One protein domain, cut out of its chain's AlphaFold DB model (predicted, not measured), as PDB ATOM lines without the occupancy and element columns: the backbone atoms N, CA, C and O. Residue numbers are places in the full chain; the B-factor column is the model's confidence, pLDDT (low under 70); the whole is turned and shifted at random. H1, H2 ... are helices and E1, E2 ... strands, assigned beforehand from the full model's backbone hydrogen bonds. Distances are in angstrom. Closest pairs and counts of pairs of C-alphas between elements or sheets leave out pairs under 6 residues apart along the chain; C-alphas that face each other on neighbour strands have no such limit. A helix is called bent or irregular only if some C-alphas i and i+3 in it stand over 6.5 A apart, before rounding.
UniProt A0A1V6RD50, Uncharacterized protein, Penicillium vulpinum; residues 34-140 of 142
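What this domain is: This is residues 34 to 140 of the 142 residues of an uncharacterized protein of Penicillium vulpinum (UniProt A0A1V6RD50). A small sheet of three strands, E1, E2 and E5, is covered by H1 on one face and H4 on the other. H1 is in the middle of the whole, with the hairpin E3 and E4 packed on its side away from that sheet, and H2 and H3 form a pair near this hairpin. The printed part has 107 residues, in the order E1 H1 E2 H2 E3 E4 H3 E5 H4, of mixed class. The sheet E1 E2 E5 is parallel; the whole is compact, radius of gyration of the C-alphas 13.8 A, spanning 40 by 31 by 26 A.

How they stand to each other: E1, residues 39 to 44, H1, 58 to 70, and E2, 76 to 81, form a strand-helix-strand unit, two parallel neighbour strands with a helix between, its crossover right-handed; N 42 and O 78 are 2.9 A apart, within hydrogen-bond range. E2 is also parallel to E5, residues 121 to 123, with N 122 and O 79 at 2.8 A. H1 and H4, residues 126 to 138, are on opposite faces, in three layers, at heights over the sheet of 9.5 A and 9.4 A. E3, residues 95 to 97, and E4, 105 to 108, are an antiparallel hairpin, N 95 and O 108 at 2.8 A. The closest C-alphas of H1 and E4 are those of Ala 65 and Cys 107, 4.8 A. H2, residues 85 to 92, and H3, 110 to 114, touch, closest at the C-alphas of Val 89 and Lys 110, 6.4 A. Every O i to N i+4 pair is within hydrogen-bond range in H1, H2 and H3, and 7 of 9 in H4.

Where its parts are: E1 runs 17.0 A from C-alpha 39 at (135.772, 139.627, 124.955), H1 18.2 A, E2 17.0 A, and H4 19.6 A to C-alpha 138 at (145.689, 139.429, 117.867). H4 is irregular: C-alphas 127 and 130 are 7.4 A apart.

The domain as a whole: The C-alphas of Tyr 101 and Gly 139 are the two farthest apart, 42.6 A. The printed part has no cut; the link E1 to H1 is long, 13 residues. Residues 139 to 140 are under pLDDT 70.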
ATOM      1  N   ILE A  34     131.051 139.318 133.920       89.69
ATOM      2  CA  ILE A  34     131.213 139.668 132.507       89.69
ATOM      3  C   ILE A  34     130.565 141.029 132.259       89.69
ATOM      4  O   ILE A  34     129.349 141.167 132.347       89.69
ATOM      5  N   PHE A  35     131.384 142.027 131.940       92.50
ATOM      6  CA  PHE A  35     130.921 143.354 131.526       92.50
ATOM      7  C   PHE A  35     130.671 143.402 130.018       92.50
ATOM      8  O   PHE A  35     131.290 142.640 129.273       92.50
ATOM      9  N   ASP A  36     129.859 144.352 129.554       91.69
ATOM     10  CA  ASP A  36     129.508 144.505 128.135       91.69
ATOM     11  C   ASP A  36     130.724 144.645 127.213       91.69
ATOM     12  O   ASP A  36     130.685 144.181 126.088       91.69
ATOM     13  N   ASN A  37     131.838 145.215 127.677       92.38
ATOM     14  CA  ASN A  37     133.079 145.347 126.901       92.38
ATOM     15  C   ASN A  37     134.038 144.145 127.038       92.38
ATOM     16  O   ASN A  37     135.212 144.237 126.678       92.38
ATOM     17  N   THR A  38     133.577 143.027 127.598       91.75
ATOM     18  CA  THR A  38     134.389 141.814 127.768       91.75
ATOM     19  C   THR A  38     134.397 140.998 126.483       91.75
ATOM     20  O   THR A  38     133.341 140.669 125.944       91.75
ATOM     21  N   VAL A  39     135.588 140.615 126.025       93.19
ATOM     22  CA  VAL A  39     135.772 139.627 124.955       93.19
ATOM     23  C   VAL A  39     135.997 138.255 125.584       93.19
ATOM     24  O   VAL A  39     136.865 138.103 126.442       93.19
ATOM     25  N   ILE A  40     135.238 137.255 125.139       94.62
ATOM     26  CA  ILE A  40     135.382 135.863 125.568       94.62
ATOM     27  C   ILE A  40     136.006 135.069 124.421       94.62
ATOM     28  O   ILE A  40     135.428 134.958 123.342       94.62
ATOM     29  N   LEU A  41     137.186 134.504 124.659       96.31
ATOM     30  CA  LEU A  41     137.857 133.586 123.744       96.31
ATOM     31  C   LEU A  41     138.122 132.283 124.493       96.31
ATOM     32  O   LEU A  41     138.866 132.273 125.471       96.31
ATOM     33  N   ALA A  42     137.508 131.196 124.038       95.31
ATOM     34  CA  ALA A  42     137.649 129.874 124.627       95.31
ATOM     35  C   ALA A  42     138.089 128.867 123.564       95.31
ATOM     36  O   ALA A  42     137.600 128.890 122.433       95.31
ATOM     37  N   ALA A  43     138.989 127.959 123.935       95.56
ATOM     38  CA  ALA A  43     139.470 126.900 123.060       95.56
ATOM     39  C   ALA A  43     139.637 125.585 123.825       95.56
ATOM     40  O   ALA A  43     140.081 125.595 124.973       95.56
ATOM     41  N   THR A  44     139.310 124.461 123.187       93.94
ATOM     42  CA  THR A  44     139.534 123.119 123.743       93.94
ATOM     43  C   THR A  44     140.046 122.152 122.678       93.94
ATOM     44  O   THR A  44     139.566 122.148 121.545       93.94
ATOM     45  N   HIS A  45     141.044 121.344 123.041       91.38
ATOM     46  CA  HIS A  45     141.792 120.474 122.129       91.38
ATOM     47  C   HIS A  45     141.267 119.037 121.942       91.38
ATOM     48  O   HIS A  45     141.563 118.476 120.883       91.38
ATOM     49  N   PRO A  46     140.555 118.388 122.892       92.38
ATOM     50  CA  PRO A  46     140.149 116.999 122.710       92.38
ATOM     51  C   PRO A  46     139.403 116.784 121.391       92.38
ATOM     52  O   PRO A  46     138.516 117.548 121.011       92.38
ATOM     53  N   THR A  47     139.797 115.733 120.683       93.31
ATOM     54  CA  THR A  47     139.167 115.286 119.436       93.31
ATOM     55  C   THR A  47     138.022 114.328 119.736       93.31
ATOM     56  O   THR A  47     137.930 113.789 120.834       93.31
ATOM     57  N   VAL A  48     137.199 114.000 118.739       93.38
ATOM     58  CA  VAL A  48     136.130 112.992 118.893       93.38
ATOM     59  C   VAL A  48     136.665 111.615 119.329       93.38
ATOM     60  O   VAL A  48     135.917 110.812 119.876       93.38
ATOM     61  N   SER A  49     137.943 111.288 119.102       92.06
ATOM     62  CA  SER A  49     138.538 110.035 119.594       92.06
ATOM     63  C   SER A  49     139.068 110.114 121.023       92.06
ATOM     64  O   SER A  49     139.153 109.079 121.667       92.06
ATOM     65  N   THR A  50     139.412 111.307 121.511       91.62
ATOM     66  CA  THR A  50     140.070 111.521 122.814       91.62
ATOM     67  C   THR A  50     139.178 112.263 123.813       91.62
ATOM     68  O   THR A  50     139.668 112.774 124.810       91.62
ATOM     69  N   ALA A  51     137.886 112.395 123.511       91.88
ATOM     70  CA  ALA A  51     136.919 113.175 124.279       91.88
ATOM     71  C   ALA A  51     135.973 112.302 125.118       91.88
ATOM     72  O   ALA A  51     134.885 112.759 125.468       91.88
ATOM     73  N   ASP A  52     136.345 111.053 125.410       90.50
ATOM     74  CA  ASP A  52     135.513 110.156 126.214       90.50
ATOM     75  C   ASP A  52     135.345 110.717 127.637       90.50
ATOM     76  O   ASP A  52     136.353 110.933 128.316       90.50
ATOM     77  N   PRO A  53     134.110 110.963 128.113       83.50
ATOM     78  CA  PRO A  53     133.859 111.443 129.472       83.50
ATOM     79  C   PRO A  53     134.409 110.545 130.590       83.50
ATOM     80  O   PRO A  53     134.532 111.018 131.719       83.50
ATOM     81  N   SER A  54     134.678 109.269 130.302       82.00
ATOM     82  CA  SER A  54     135.213 108.285 131.254       82.00
ATOM     83  C   SER A  54     136.738 108.346 131.390       82.00
ATOM     84  O   SER A  54     137.269 107.836 132.374       82.00
ATOM     85  N   ASP A  55     137.417 108.980 130.428       78.56
ATOM     86  CA  ASP A  55     138.865 109.201 130.416       78.56
ATOM     87  C   ASP A  55     139.153 110.709 130.626       78.56
ATOM     88  O   ASP A  55     138.779 111.291 131.644       78.56
ATOM     89  N   ASP A  56     139.763 111.381 129.642       70.50
ATOM     90  CA  ASP A  56     140.137 112.805 129.685       70.50
ATOM     91  C   ASP A  56     139.090 113.758 129.065       70.50
ATOM     92  O   ASP A  56     139.343 114.950 128.861       70.50
ATOM     93  N   GLY A  57     137.871 113.286 128.794       75.56
ATOM     94  CA  GLY A  57     136.794 114.083 128.193       75.56
ATOM     95  C   GLY A  57     136.225 115.198 129.076       75.56
ATOM     96  O   GLY A  57     135.422 115.996 128.596       75.56
ATOM     97  N   TRP A  58     136.638 115.314 130.340       83.56
ATOM     98  CA  TRP A  58     136.198 116.372 131.262       83.56
ATOM     99  C   TRP A  58     136.465 117.798 130.746       83.56
ATOM    100  O   TRP A  58     135.653 118.692 130.980       83.56
ATOM    101  N   PHE A  59     137.517 118.006 129.943       88.19
ATOM    102  CA  PHE A  59     137.767 119.290 129.272       88.19
ATOM    103  C   PHE A  59     136.643 119.706 128.311       88.19
ATOM    104  O   PHE A  59     136.417 120.901 128.111       88.19
ATOM    105  N   ILE A  60     135.940 118.746 127.702       93.75
ATOM    106  CA  ILE A  60     134.755 119.027 126.887       93.75
ATOM    107  C   ILE A  60     133.605 119.484 127.783       93.75
ATOM    108  O   ILE A  60     132.943 120.469 127.455       93.75
ATOM    109  N   SER A  61     133.400 118.820 128.924       92.56
ATOM    110  CA  SER A  61     132.354 119.202 129.874       92.56
ATOM    111  C   SER A  61     132.530 120.637 130.365       92.56
ATOM    112  O   SER A  61     131.583 121.418 130.315       92.56
ATOM    113  N   ASP A  62     133.739 121.013 130.782       90.50
ATOM    114  CA  ASP A  62     134.018 122.373 131.252       90.50
ATOM    115  C   ASP A  62     133.833 123.401 130.132       90.50
ATOM    116  O   ASP A  62     133.191 124.435 130.328       90.50
ATOM    117  N   PHE A  63     134.330 123.097 128.928       94.88
ATOM    118  CA  PHE A  63     134.189 123.969 127.767       94.88
ATOM    119  C   PHE A  63     132.719 124.276 127.446       94.88
ATOM    120  O   PHE A  63     132.358 125.445 127.301       94.88
ATOM    121  N   TYR A  64     131.854 123.260 127.369       96.12
ATOM    122  CA  TYR A  64     130.441 123.475 127.049       96.12
ATOM    123  C   TYR A  64     129.618 123.987 128.236       96.12
ATOM    124  O   TYR A  64     128.683 124.759 128.022       96.12
ATOM    125  N   ALA A  65     130.006 123.673 129.478       93.94
ATOM    126  CA  ALA A  65     129.413 124.288 130.664       93.94
ATOM    127  C   ALA A  65     129.616 125.809 130.653       93.94
ATOM    128  O   ALA A  65     128.652 126.561 130.801       93.94
ATOM    129  N   PHE A  66     130.843 126.282 130.400       93.75
ATOM    130  CA  PHE A  66     131.095 127.717 130.266       93.75
ATOM    131  C   PHE A  66     130.425 128.314 129.029       93.75
ATOM    132  O   PHE A  66     129.925 129.432 129.109       93.75
ATOM    133  N   ASN A  67     130.371 127.588 127.908       96.56
ATOM    134  CA  ASN A  67     129.685 128.066 126.708       96.56
ATOM    135  C   ASN A  67     128.209 128.368 126.994       96.56
ATOM    136  O   ASN A  67     127.739 129.469 126.709       96.56
ATOM    137  N   TYR A  68     127.512 127.427 127.628       95.50
ATOM    138  CA  TYR A  68     126.121 127.601 128.019       95.50
ATOM    139  C   TYR A  68     125.942 128.753 129.019       95.50
ATOM    140  O   TYR A  68     125.114 129.635 128.801       95.50
ATOM    141  N   LEU A  69     126.744 128.781 130.091       93.69
ATOM    142  CA  LEU A  69     126.624 129.784 131.158       93.69
ATOM    143  C   LEU A  69     126.911 131.209 130.684       93.69
ATOM    144  O   LEU A  69     126.301 132.155 131.179       93.69
ATOM    145  N   LEU A  70     127.864 131.370 129.766       95.06
ATOM    146  CA  LEU A  70     128.308 132.681 129.313       95.06
ATOM    147  C   LEU A  70     127.571 133.150 128.063       95.06
ATOM    148  O   LEU A  70     127.778 134.290 127.655       95.06
ATOM    149  N   LYS A  71     126.730 132.322 127.439       95.69
ATOM    150  CA  LYS A  71     126.045 132.656 126.189       95.69
ATOM    151  C   LYS A  71     125.316 133.999 126.275       95.69
ATOM    152  O   LYS A  71     124.503 134.237 127.162       95.69
ATOM    153  N   GLY A  72     125.577 134.859 125.291       94.62
ATOM    154  CA  GLY A  72     124.946 136.177 125.179       94.62
ATOM    155  C   GLY A  72     125.528 137.251 126.105       94.62
ATOM    156  O   GLY A  72     125.038 138.373 126.082       94.62
ATOM    157  N   LEU A  73     126.561 136.935 126.893       94.88
ATOM    158  CA  LEU A  73     127.274 137.901 127.729       94.88
ATOM    159  C   LEU A  73     128.496 138.503 127.011       94.88
ATOM    160  O   LEU A  73     129.122 137.858 126.168       94.88
ATOM    161  N   GLY A  74     128.890 139.714 127.408       93.06
ATOM    162  CA  GLY A  74     130.037 140.419 126.827       93.06
ATOM    163  C   GLY A  74     129.797 140.900 125.391       93.06
ATOM    164  O   GLY A  74     128.765 140.624 124.783       93.06
ATOM    165  N   MET A  75     130.761 141.633 124.832       94.00
ATOM    166  CA  MET A  75     130.619 142.231 123.494       94.00
ATOM    167  C   MET A  75     130.763 141.198 122.384       94.00
ATOM    168  O   MET A  75     130.169 141.330 121.317       94.00
ATOM    169  N   HIS A  76     131.625 140.206 122.599       94.12
ATOM    170  CA  HIS A  76     131.998 139.255 121.570       94.12
ATOM    171  C   HIS A  76     132.482 137.950 122.183       94.12
ATOM    172  O   HIS A  76     133.262 137.954 123.138       94.12
ATOM    173  N   GLN A  77     132.060 136.837 121.589       95.75
ATOM    174  CA  GLN A  77     132.464 135.506 122.012       95.75
ATOM    175  C   GLN A  77     132.973 134.692 120.835       95.75
ATOM    176  O   GLN A  77     132.379 134.689 119.761       95.75
ATOM    177  N   THR A  78     134.051 133.955 121.056       97.25
ATOM    178  CA  THR A  78     134.569 132.972 120.112       97.25
ATOM    179  C   THR A  78     134.920 131.701 120.857       97.25
ATOM    180  O   THR A  78     135.698 131.710 121.810       97.25
ATOM    181  N   TRP A  79     134.327 130.604 120.400       97.75
ATOM    182  CA  TRP A  79     134.470 129.278 120.980       97.75
ATOM    183  C   TRP A  79     135.075 128.359 119.929       97.75
ATOM    184  O   TRP A  79     134.504 128.204 118.853       97.75
ATOM    185  N   ILE A  80     136.237 127.779 120.214       97.56
ATOM    186  CA  ILE A  80     137.016 126.981 119.264       97.56
ATOM    187  C   ILE A  80     137.159 125.561 119.806       97.56
ATOM    188  O   ILE A  80     137.513 125.362 120.965       97.56
ATOM    189  N   THR A  81     136.909 124.557 118.972       96.88
ATOM    190  CA  THR A  81     137.000 123.145 119.368       96.88
ATOM    191  C   THR A  81     137.646 122.306 118.271       96.88
ATOM    192  O   THR A  81     137.463 122.580 117.084       96.88
ATOM    193  N   ALA A  82     138.388 121.266 118.653       96.06
ATOM    194  CA  ALA A  82     138.872 120.248 117.714       96.06
ATOM    195  C   ALA A  82     137.833 119.156 117.413       96.06
ATOM    196  O   ALA A  82     138.036 118.317 116.532       96.06
ATOM    197  N   ALA A  83     136.730 119.139 118.158       95.31
ATOM    198  CA  ALA A  83     135.703 118.122 118.062       95.31
ATOM    199  C   ALA A  83     134.337 118.734 117.760       95.31
ATOM    200  O   ALA A  83     133.868 119.639 118.452       95.31
ATOM    201  N   ASP A  84     133.697 118.185 116.732       96.50
ATOM    202  CA  ASP A  84     132.323 118.508 116.366       96.50
ATOM    203  C   ASP A  84     131.364 118.083 117.497       96.50
ATOM    204  O   ASP A  84     131.307 116.887 117.810       96.50
ATOM    205  N   PRO A  85     130.601 119.015 118.102       97.06
ATOM    206  CA  PRO A  85     129.696 118.702 119.204       97.06
ATOM    207  C   PRO A  85     128.646 117.651 118.852       97.06
ATOM    208  O   PRO A  85     128.310 116.833 119.705       97.06
ATOM    209  N   ARG A  86     128.144 117.624 117.610       97.44
ATOM    210  CA  ARG A  86     127.153 116.614 117.213       97.44
ATOM    211  C   ARG A  86     127.777 115.226 117.224       97.44
ATOM    212  O   ARG A  86     127.208 114.315 117.815       97.44
ATOM    213  N   LYS A  87     128.991 115.087 116.683       97.25
ATOM    214  CA  LYS A  87     129.727 113.809 116.695       97.25
ATOM    215  C   LYS A  87     130.094 113.358 118.106       97.25
ATOM    216  O   LYS A  87     130.118 112.160 118.368       97.25
ATOM    217  N   LEU A  88     130.395 114.300 119.004       96.06
ATOM    218  CA  LEU A  88     130.651 113.996 120.411       96.06
ATOM    219  C   LEU A  88     129.415 113.386 121.074       96.06
ATOM    220  O   LEU A  88     129.507 112.298 121.633       96.06
ATOM    221  N   VAL A  89     128.262 114.049 120.956       96.38
ATOM    222  CA  VAL A  89     127.017 113.575 121.577       96.38
ATOM    223  C   VAL A  89     126.517 112.280 120.936       96.38
ATOM    224  O   VAL A  89     126.036 111.395 121.635       96.38
ATOM    225  N   GLU A  90     126.663 112.125 119.620       96.94
ATOM    226  CA  GLU A  90     126.322 110.879 118.923       96.94
ATOM    227  C   GLU A  90     127.163 109.692 119.403       96.94
ATOM    228  O   GLU A  90     126.650 108.579 119.510       96.94
ATOM    229  N   LYS A  91     128.449 109.918 119.689       96.44
ATOM    230  CA  LYS A  91     129.376 108.857 120.084       96.44
ATOM    231  C   LYS A  91     129.315 108.529 121.574       96.44
ATOM    232  O   LYS A  91     129.356 107.356 121.930       96.44
ATOM    233  N   TYR A  92     129.263 109.549 122.426       94.88
ATOM    234  CA  TYR A  92     129.436 109.411 123.876       94.88
ATOM    235  C   TYR A  92     128.166 109.709 124.681       94.88
ATOM    236  O   TYR A  92     128.142 109.495 125.891       94.88
ATOM    237  N   GLY A  93     127.100 110.180 124.034       94.62
ATOM    238  CA  GLY A  93     125.896 110.642 124.713       94.62
ATOM    239  C   GLY A  93     126.068 112.031 125.330       94.62
ATOM    240  O   GLY A  93     126.866 112.851 124.874       94.62
ATOM    241  N   ALA A  94     125.271 112.322 126.356       94.25
ATOM    242  CA  ALA A  94     125.298 113.617 127.023       94.25
ATOM    243  C   ALA A  94     126.572 113.797 127.863       94.25
ATOM    244  O   ALA A  94     126.963 112.909 128.623       94.25
ATOM    245  N   TYR A  95     127.175 114.982 127.787       93.75
ATOM    246  CA  TYR A  95     128.279 115.365 128.659       93.75
ATOM    247  C   TYR A  95     127.744 115.983 129.941       93.75
ATOM    248  O   TYR A  95     126.861 116.846 129.940       93.75
ATOM    249  N   LEU A  96     128.346 115.564 131.046       91.00
ATOM    250  CA  LEU A  96     127.982 115.987 132.386       91.00
ATOM    251  C   LEU A  96     129.119 116.804 133.004       91.00
ATOM    252  O   LEU A  96     130.288 116.412 132.934       91.00
ATOM    253  N   HIS A  97     128.777 117.909 133.653       85.31
ATOM    254  CA  HIS A  97     129.697 118.717 134.452       85.31
ATOM    255  C   HIS A  97     129.447 118.478 135.954       85.31
ATOM    256  O   HIS A  97     128.337 118.101 136.341       85.31
ATOM    257  N   SER A  98     130.468 118.723 136.786       75.69
ATOM    258  CA  SER A  98     130.532 118.460 138.241       75.69
ATOM    259  C   SER A  98     131.024 117.058 138.658       75.69
ATOM    260  O   SER A  98     131.346 116.207 137.823       75.69
ATOM    261  N   ASN A  99     131.107 116.860 139.977       71.00
ATOM    262  CA  ASN A  99     131.592 115.683 140.693       71.00
ATOM    263  C   ASN A  99     130.761 114.418 140.368       71.00
ATOM    264  O   ASN A  99     129.540 114.451 140.519       71.00
ATOM    265  N   PRO A 100     131.384 113.287 139.973       71.44
ATOM    266  CA  PRO A 100     130.678 112.034 139.681       71.44
ATOM    267  C   PRO A 100     129.955 111.389 140.871       71.44
ATOM    268  O   PRO A 100     129.119 110.518 140.652       71.44
ATOM    269  N   TYR A 101     130.253 111.802 142.103       72.25
ATOM    270  CA  TYR A 101     129.595 111.306 143.316       72.25
ATOM    271  C   TYR A 101     128.388 112.155 143.756       72.25
ATOM    272  O   TYR A 101     127.786 111.865 144.788       72.25
ATOM    273  N   GLU A 102     128.040 113.195 142.996       76.06
ATOM    274  CA  GLU A 102     126.912 114.097 143.254       76.06
ATOM    275  C   GLU A 102     125.995 114.199 142.025       76.06
ATOM    276  O   GLU A 102     126.292 113.667 140.953       76.06
ATOM    277  N   ASP A 103     124.875 114.915 142.164       78.25
ATOM    278  CA  ASP A 103     123.989 115.224 141.043       78.25
ATOM    279  C   ASP A 103     124.716 116.090 140.005       78.25
ATOM    280  O   ASP A 103     124.967 117.285 140.203       78.25
ATOM    281  N   ARG A 104     125.033 115.490 138.856       82.69
ATOM    282  CA  ARG A 104     125.692 116.187 137.747       82.69
ATOM    283  C   ARG A 104     124.683 116.913 136.868       82.69
ATOM    284  O   ARG A 104     123.541 116.483 136.700       82.69
ATOM    285  N   LYS A 105     125.120 118.014 136.261       88.56
ATOM    286  CA  LYS A 105     124.311 118.774 135.298       88.56
ATOM    287  C   LYS A 105     124.749 118.457 133.878       88.56
ATOM    288  O   LYS A 105     125.946 118.359 133.609       88.56
ATOM    289  N   VAL A 106     123.778 118.321 132.980       92.06
ATOM    290  CA  VAL A 106     124.040 118.209 131.543       92.06
ATOM    291  C   VAL A 106     124.582 119.545 131.047       92.06
ATOM    292  O   VAL A 106     124.004 120.593 131.326       92.06
ATOM    293  N   CYS A 107     125.720 119.499 130.362       93.25
ATOM    294  CA  CYS A 107     126.392 120.677 129.806       93.25
ATOM    295  C   CYS A 107     126.473 120.647 128.276       93.25
ATOM    296  O   CYS A 107     126.679 121.684 127.653       93.25
ATOM    297  N   LEU A 108     126.283 119.472 127.675       96.12
ATOM    298  CA  LEU A 108     126.115 119.298 126.241       96.12
ATOM    299  C   LEU A 108     125.277 118.043 125.993       96.12
ATOM    300  O   LEU A 108     125.653 116.950 126.415       96.12
ATOM    301  N   ASP A 109     124.183 118.191 125.262       96.75
ATOM    302  CA  ASP A 109     123.412 117.085 124.707       96.75
ATOM    303  C   ASP A 109     122.846 117.459 123.327       96.75
ATOM    304  O   ASP A 109     123.161 118.507 122.756       96.75
ATOM    305  N   LYS A 110     122.030 116.568 122.763       96.94
ATOM    306  CA  LYS A 110     121.465 116.739 121.426       96.94
ATOM    307  C   LYS A 110     120.411 117.849 121.392       96.94
ATOM    308  O   LYS A 110     120.405 118.643 120.453       96.94
ATOM    309  N   ASP A 111     119.574 117.936 122.419       97.12
ATOM    310  CA  ASP A 111     118.483 118.906 122.489       97.12
ATOM    311  C   ASP A 111     119.025 120.331 122.633       97.12
ATOM    312  O   ASP A 111     118.546 121.245 121.963       97.12
ATOM    313  N   MET A 112     120.085 120.520 123.423       96.81
ATOM    314  CA  MET A 112     120.816 121.782 123.539       96.81
ATOM    315  C   MET A 112     121.354 122.248 122.180       96.81
ATOM    316  O   MET A 112     121.305 123.443 121.877       96.81
ATOM    317  N   LEU A 113     121.857 121.327 121.350       96.81
ATOM    318  CA  LEU A 113     122.347 121.638 120.003       96.81
ATOM    319  C   LEU A 113     121.207 121.978 119.041       96.81
ATOM    320  O   LEU A 113     121.318 122.934 118.271       96.81
ATOM    321  N   ASP A 114     120.114 121.223 119.088       97.06
ATOM    322  CA  ASP A 114     118.962 121.405 118.204       97.06
ATOM    323  C   ASP A 114     118.188 122.693 118.529       97.06
ATOM    324  O   ASP A 114     117.744 123.400 117.626       97.06
ATOM    325  N   GLN A 115     118.116 123.063 119.808       96.94
ATOM    326  CA  GLN A 115     117.500 124.304 120.288       96.94
ATOM    327  C   GLN A 115     118.471 125.496 120.308       96.94
ATOM    328  O   GLN A 115     118.123 126.570 120.800       96.94
ATOM    329  N   GLN A 116     119.696 125.319 119.797       95.69
ATOM    330  CA  GLN A 116     120.735 126.349 119.753       95.69
ATOM    331  C   GLN A 116     120.993 126.994 121.122       95.69
ATOM    332  O   GLN A 116     121.196 128.201 121.212       95.69
ATOM    333  N   GLN A 117     120.978 126.223 122.211       96.62
ATOM    334  CA  GLN A 117     121.137 126.730 123.580       96.62
ATOM    335  C   GLN A 117     122.570 127.156 123.921       96.62
ATOM    336  O   GLN A 117     122.769 127.848 124.913       96.62
ATOM    337  N   ILE A 118     123.543 126.824 123.075       96.69
ATOM    338  CA  ILE A 118     124.953 127.206 123.208       96.69
ATOM    339  C   ILE A 118     125.348 128.254 122.158       96.69
ATOM    340  O   ILE A 118     124.712 128.376 121.108       96.69
ATOM    341  N   THR A 119     126.396 129.026 122.431       96.88
ATOM    342  CA  THR A 119     127.062 129.864 121.428       96.88
ATOM    343  C   THR A 119     127.685 128.960 120.354       96.88
ATOM    344  O   THR A 119     128.382 128.000 120.710       96.88
ATOM    345  N   PRO A 120     127.483 129.246 119.051       96.69
ATOM    346  CA  PRO A 120     128.081 128.471 117.970       96.69
ATOM    347  C   PRO A 120     129.599 128.333 118.114       96.69
ATOM    348  O   PRO A 120     130.298 129.290 118.454       96.69
ATOM    349  N   VAL A 121     130.105 127.135 117.827       97.25
ATOM    350  CA  VAL A 121     131.530 126.815 117.930       97.25
ATOM    351  C   VAL A 121     132.188 126.791 116.554       97.25
ATOM    352  O   VAL A 121     131.608 126.332 115.572       97.25
ATOM    353  N   THR A 122     133.432 127.256 116.490       96.69
ATOM    354  CA  THR A 122     134.312 127.099 115.332       96.69
ATOM    355  C   THR A 122     135.080 125.794 115.476       96.69
ATOM    356  O   THR A 122     135.878 125.633 116.402       96.69
ATOM    357  N   ILE A 123     134.857 124.864 114.552       97.00
ATOM    358  CA  ILE A 123     135.579 123.591 114.522       97.00
ATOM    359  C   ILE A 123     136.874 123.788 113.735       97.00
ATOM    360  O   ILE A 123     136.843 124.251 112.595       97.00
ATOM    361  N   VAL A 124     138.007 123.427 114.330       95.88
ATOM    362  CA  VAL A 124     139.332 123.499 113.696       95.88
ATOM    363  C   VAL A 124     140.062 122.174 113.816       95.88
ATOM    364  O   VAL A 124     139.724 121.337 114.650       95.88
ATOM    365  N   ARG A 125     141.093 121.956 113.001       93.19
ATOM    366  CA  ARG A 125     141.971 120.800 113.206       93.19
ATOM    367  C   ARG A 125     142.838 121.027 114.438       93.19
ATOM    368  O   ARG A 125     143.306 122.136 114.677       93.19
ATOM    369  N   SER A 126     143.131 119.957 115.173       88.69
ATOM    370  CA  SER A 126     143.997 119.996 116.358       88.69
ATOM    371  C   SER A 126     145.342 120.691 116.112       88.69
ATOM    372  O   SER A 126     145.787 121.458 116.960       88.69
ATOM    373  N   GLY A 127     145.960 120.475 114.943       90.94
ATOM    374  CA  GLY A 127     147.231 121.107 114.562       90.94
ATOM    375  C   GLY A 127     147.142 122.599 114.212       90.94
ATOM    376  O   GLY A 127     148.166 123.263 114.180       90.94
ATOM    377  N   GLU A 128     145.941 123.134 113.986       92.75
ATOM    378  CA  GLU A 128     145.692 124.537 113.602       92.75
ATOM    379  C   GLU A 128     145.162 125.369 114.787       92.75
ATOM    380  O   GLU A 128     144.901 126.565 114.663       92.75
ATOM    381  N   MET A 129     144.970 124.743 115.954       93.06
ATOM    382  CA  MET A 129     144.303 125.364 117.098       93.06
ATOM    383  C   MET A 129     145.071 126.557 117.663       93.06
ATOM    384  O   MET A 129     144.463 127.581 117.962       93.06
ATOM    385  N   ILE A 130     146.392 126.427 117.798       93.25
ATOM    386  CA  ILE A 130     147.249 127.494 118.327       93.25
ATOM    387  C   ILE A 130     147.183 128.706 117.401       93.25
ATOM    388  O   ILE A 130     146.857 129.802 117.853       93.25
ATOM    389  N   ASP A 131     147.408 128.495 116.104       93.81
ATOM    390  CA  ASP A 131     147.370 129.562 115.103       93.81
ATOM    391  C   ASP A 131     146.004 130.242 115.071       93.81
ATOM    392  O   ASP A 131     145.919 131.473 115.028       93.81
ATOM    393  N   ARG A 132     144.919 129.457 115.174       94.06
ATOM    394  CA  ARG A 132     143.574 130.023 115.235       94.06
ATOM    395  C   ARG A 132     143.379 130.879 116.479       94.06
ATOM    396  O   ARG A 132     142.906 132.002 116.355       94.06
ATOM    397  N   VAL A 133     143.743 130.383 117.661       93.56
ATOM    398  CA  VAL A 133     143.609 131.135 118.918       93.56
ATOM    399  C   VAL A 133     144.421 132.429 118.871       93.56
ATOM    400  O   VAL A 133     143.912 133.478 119.261       93.56
ATOM    401  N   LEU A 134     145.651 132.389 118.354       93.06
ATOM    402  CA  LEU A 134     146.501 133.574 118.230       93.06
ATOM    403  C   LEU A 134     145.945 134.585 117.226       93.06
ATOM    404  O   LEU A 134     145.955 135.783 117.502       93.06
ATOM    405  N   SER A 135     145.429 134.127 116.085       93.00
ATOM    406  CA  SER A 135     144.771 134.997 115.105       93.00
ATOM    407  C   SER A 135     143.562 135.708 115.713       93.00
ATOM    408  O   SER A 135     143.405 136.918 115.557       93.00
ATOM    409  N   GLU A 136     142.756 134.974 116.472       91.94
ATOM    410  CA  GLU A 136     141.579 135.483 117.165       91.94
ATOM    411  C   GLU A 136     141.963 136.467 118.288       91.94
ATOM    412  O   GLU A 136     141.309 137.494 118.471       91.94
ATOM    413  N   ALA A 137     143.042 136.208 119.027       89.81
ATOM    414  CA  ALA A 137     143.522 137.111 120.071       89.81
ATOM    415  C   ALA A 137     144.132 138.408 119.501       89.81
ATOM    416  O   ALA A 137     143.851 139.496 120.005       89.81
ATOM    417  N   ASN A 138     144.941 138.304 118.441       85.06
ATOM    418  CA  ASN A 138     145.689 139.429 117.867       85.06
ATOM    419  C   ASN A 138     144.851 140.282 116.910       85.06
ATOM    420  O   ASN A 138     145.003 141.501 116.883       85.06
ATOM    421  N   GLY A 139     143.934 139.672 116.155       68.69
ATOM    422  CA  GLY A 139     143.048 140.381 115.225       68.69
ATOM    423  C   GLY A 139     142.069 141.347 115.902       68.69
ATOM    424  O   GLY A 139     141.359 142.069 115.212       68.69
ATOM    425  N   ARG A 140     142.030 141.366 117.241       61.31
ATOM    426  CA  ARG A 140     141.134 142.189 118.064       61.31
ATOM    427  C   ARG A 140     141.830 143.353 118.783       61.31
ATOM    428  O   ARG A 140     141.177 144.029 119.570       61.31
TER     429      ARG A 140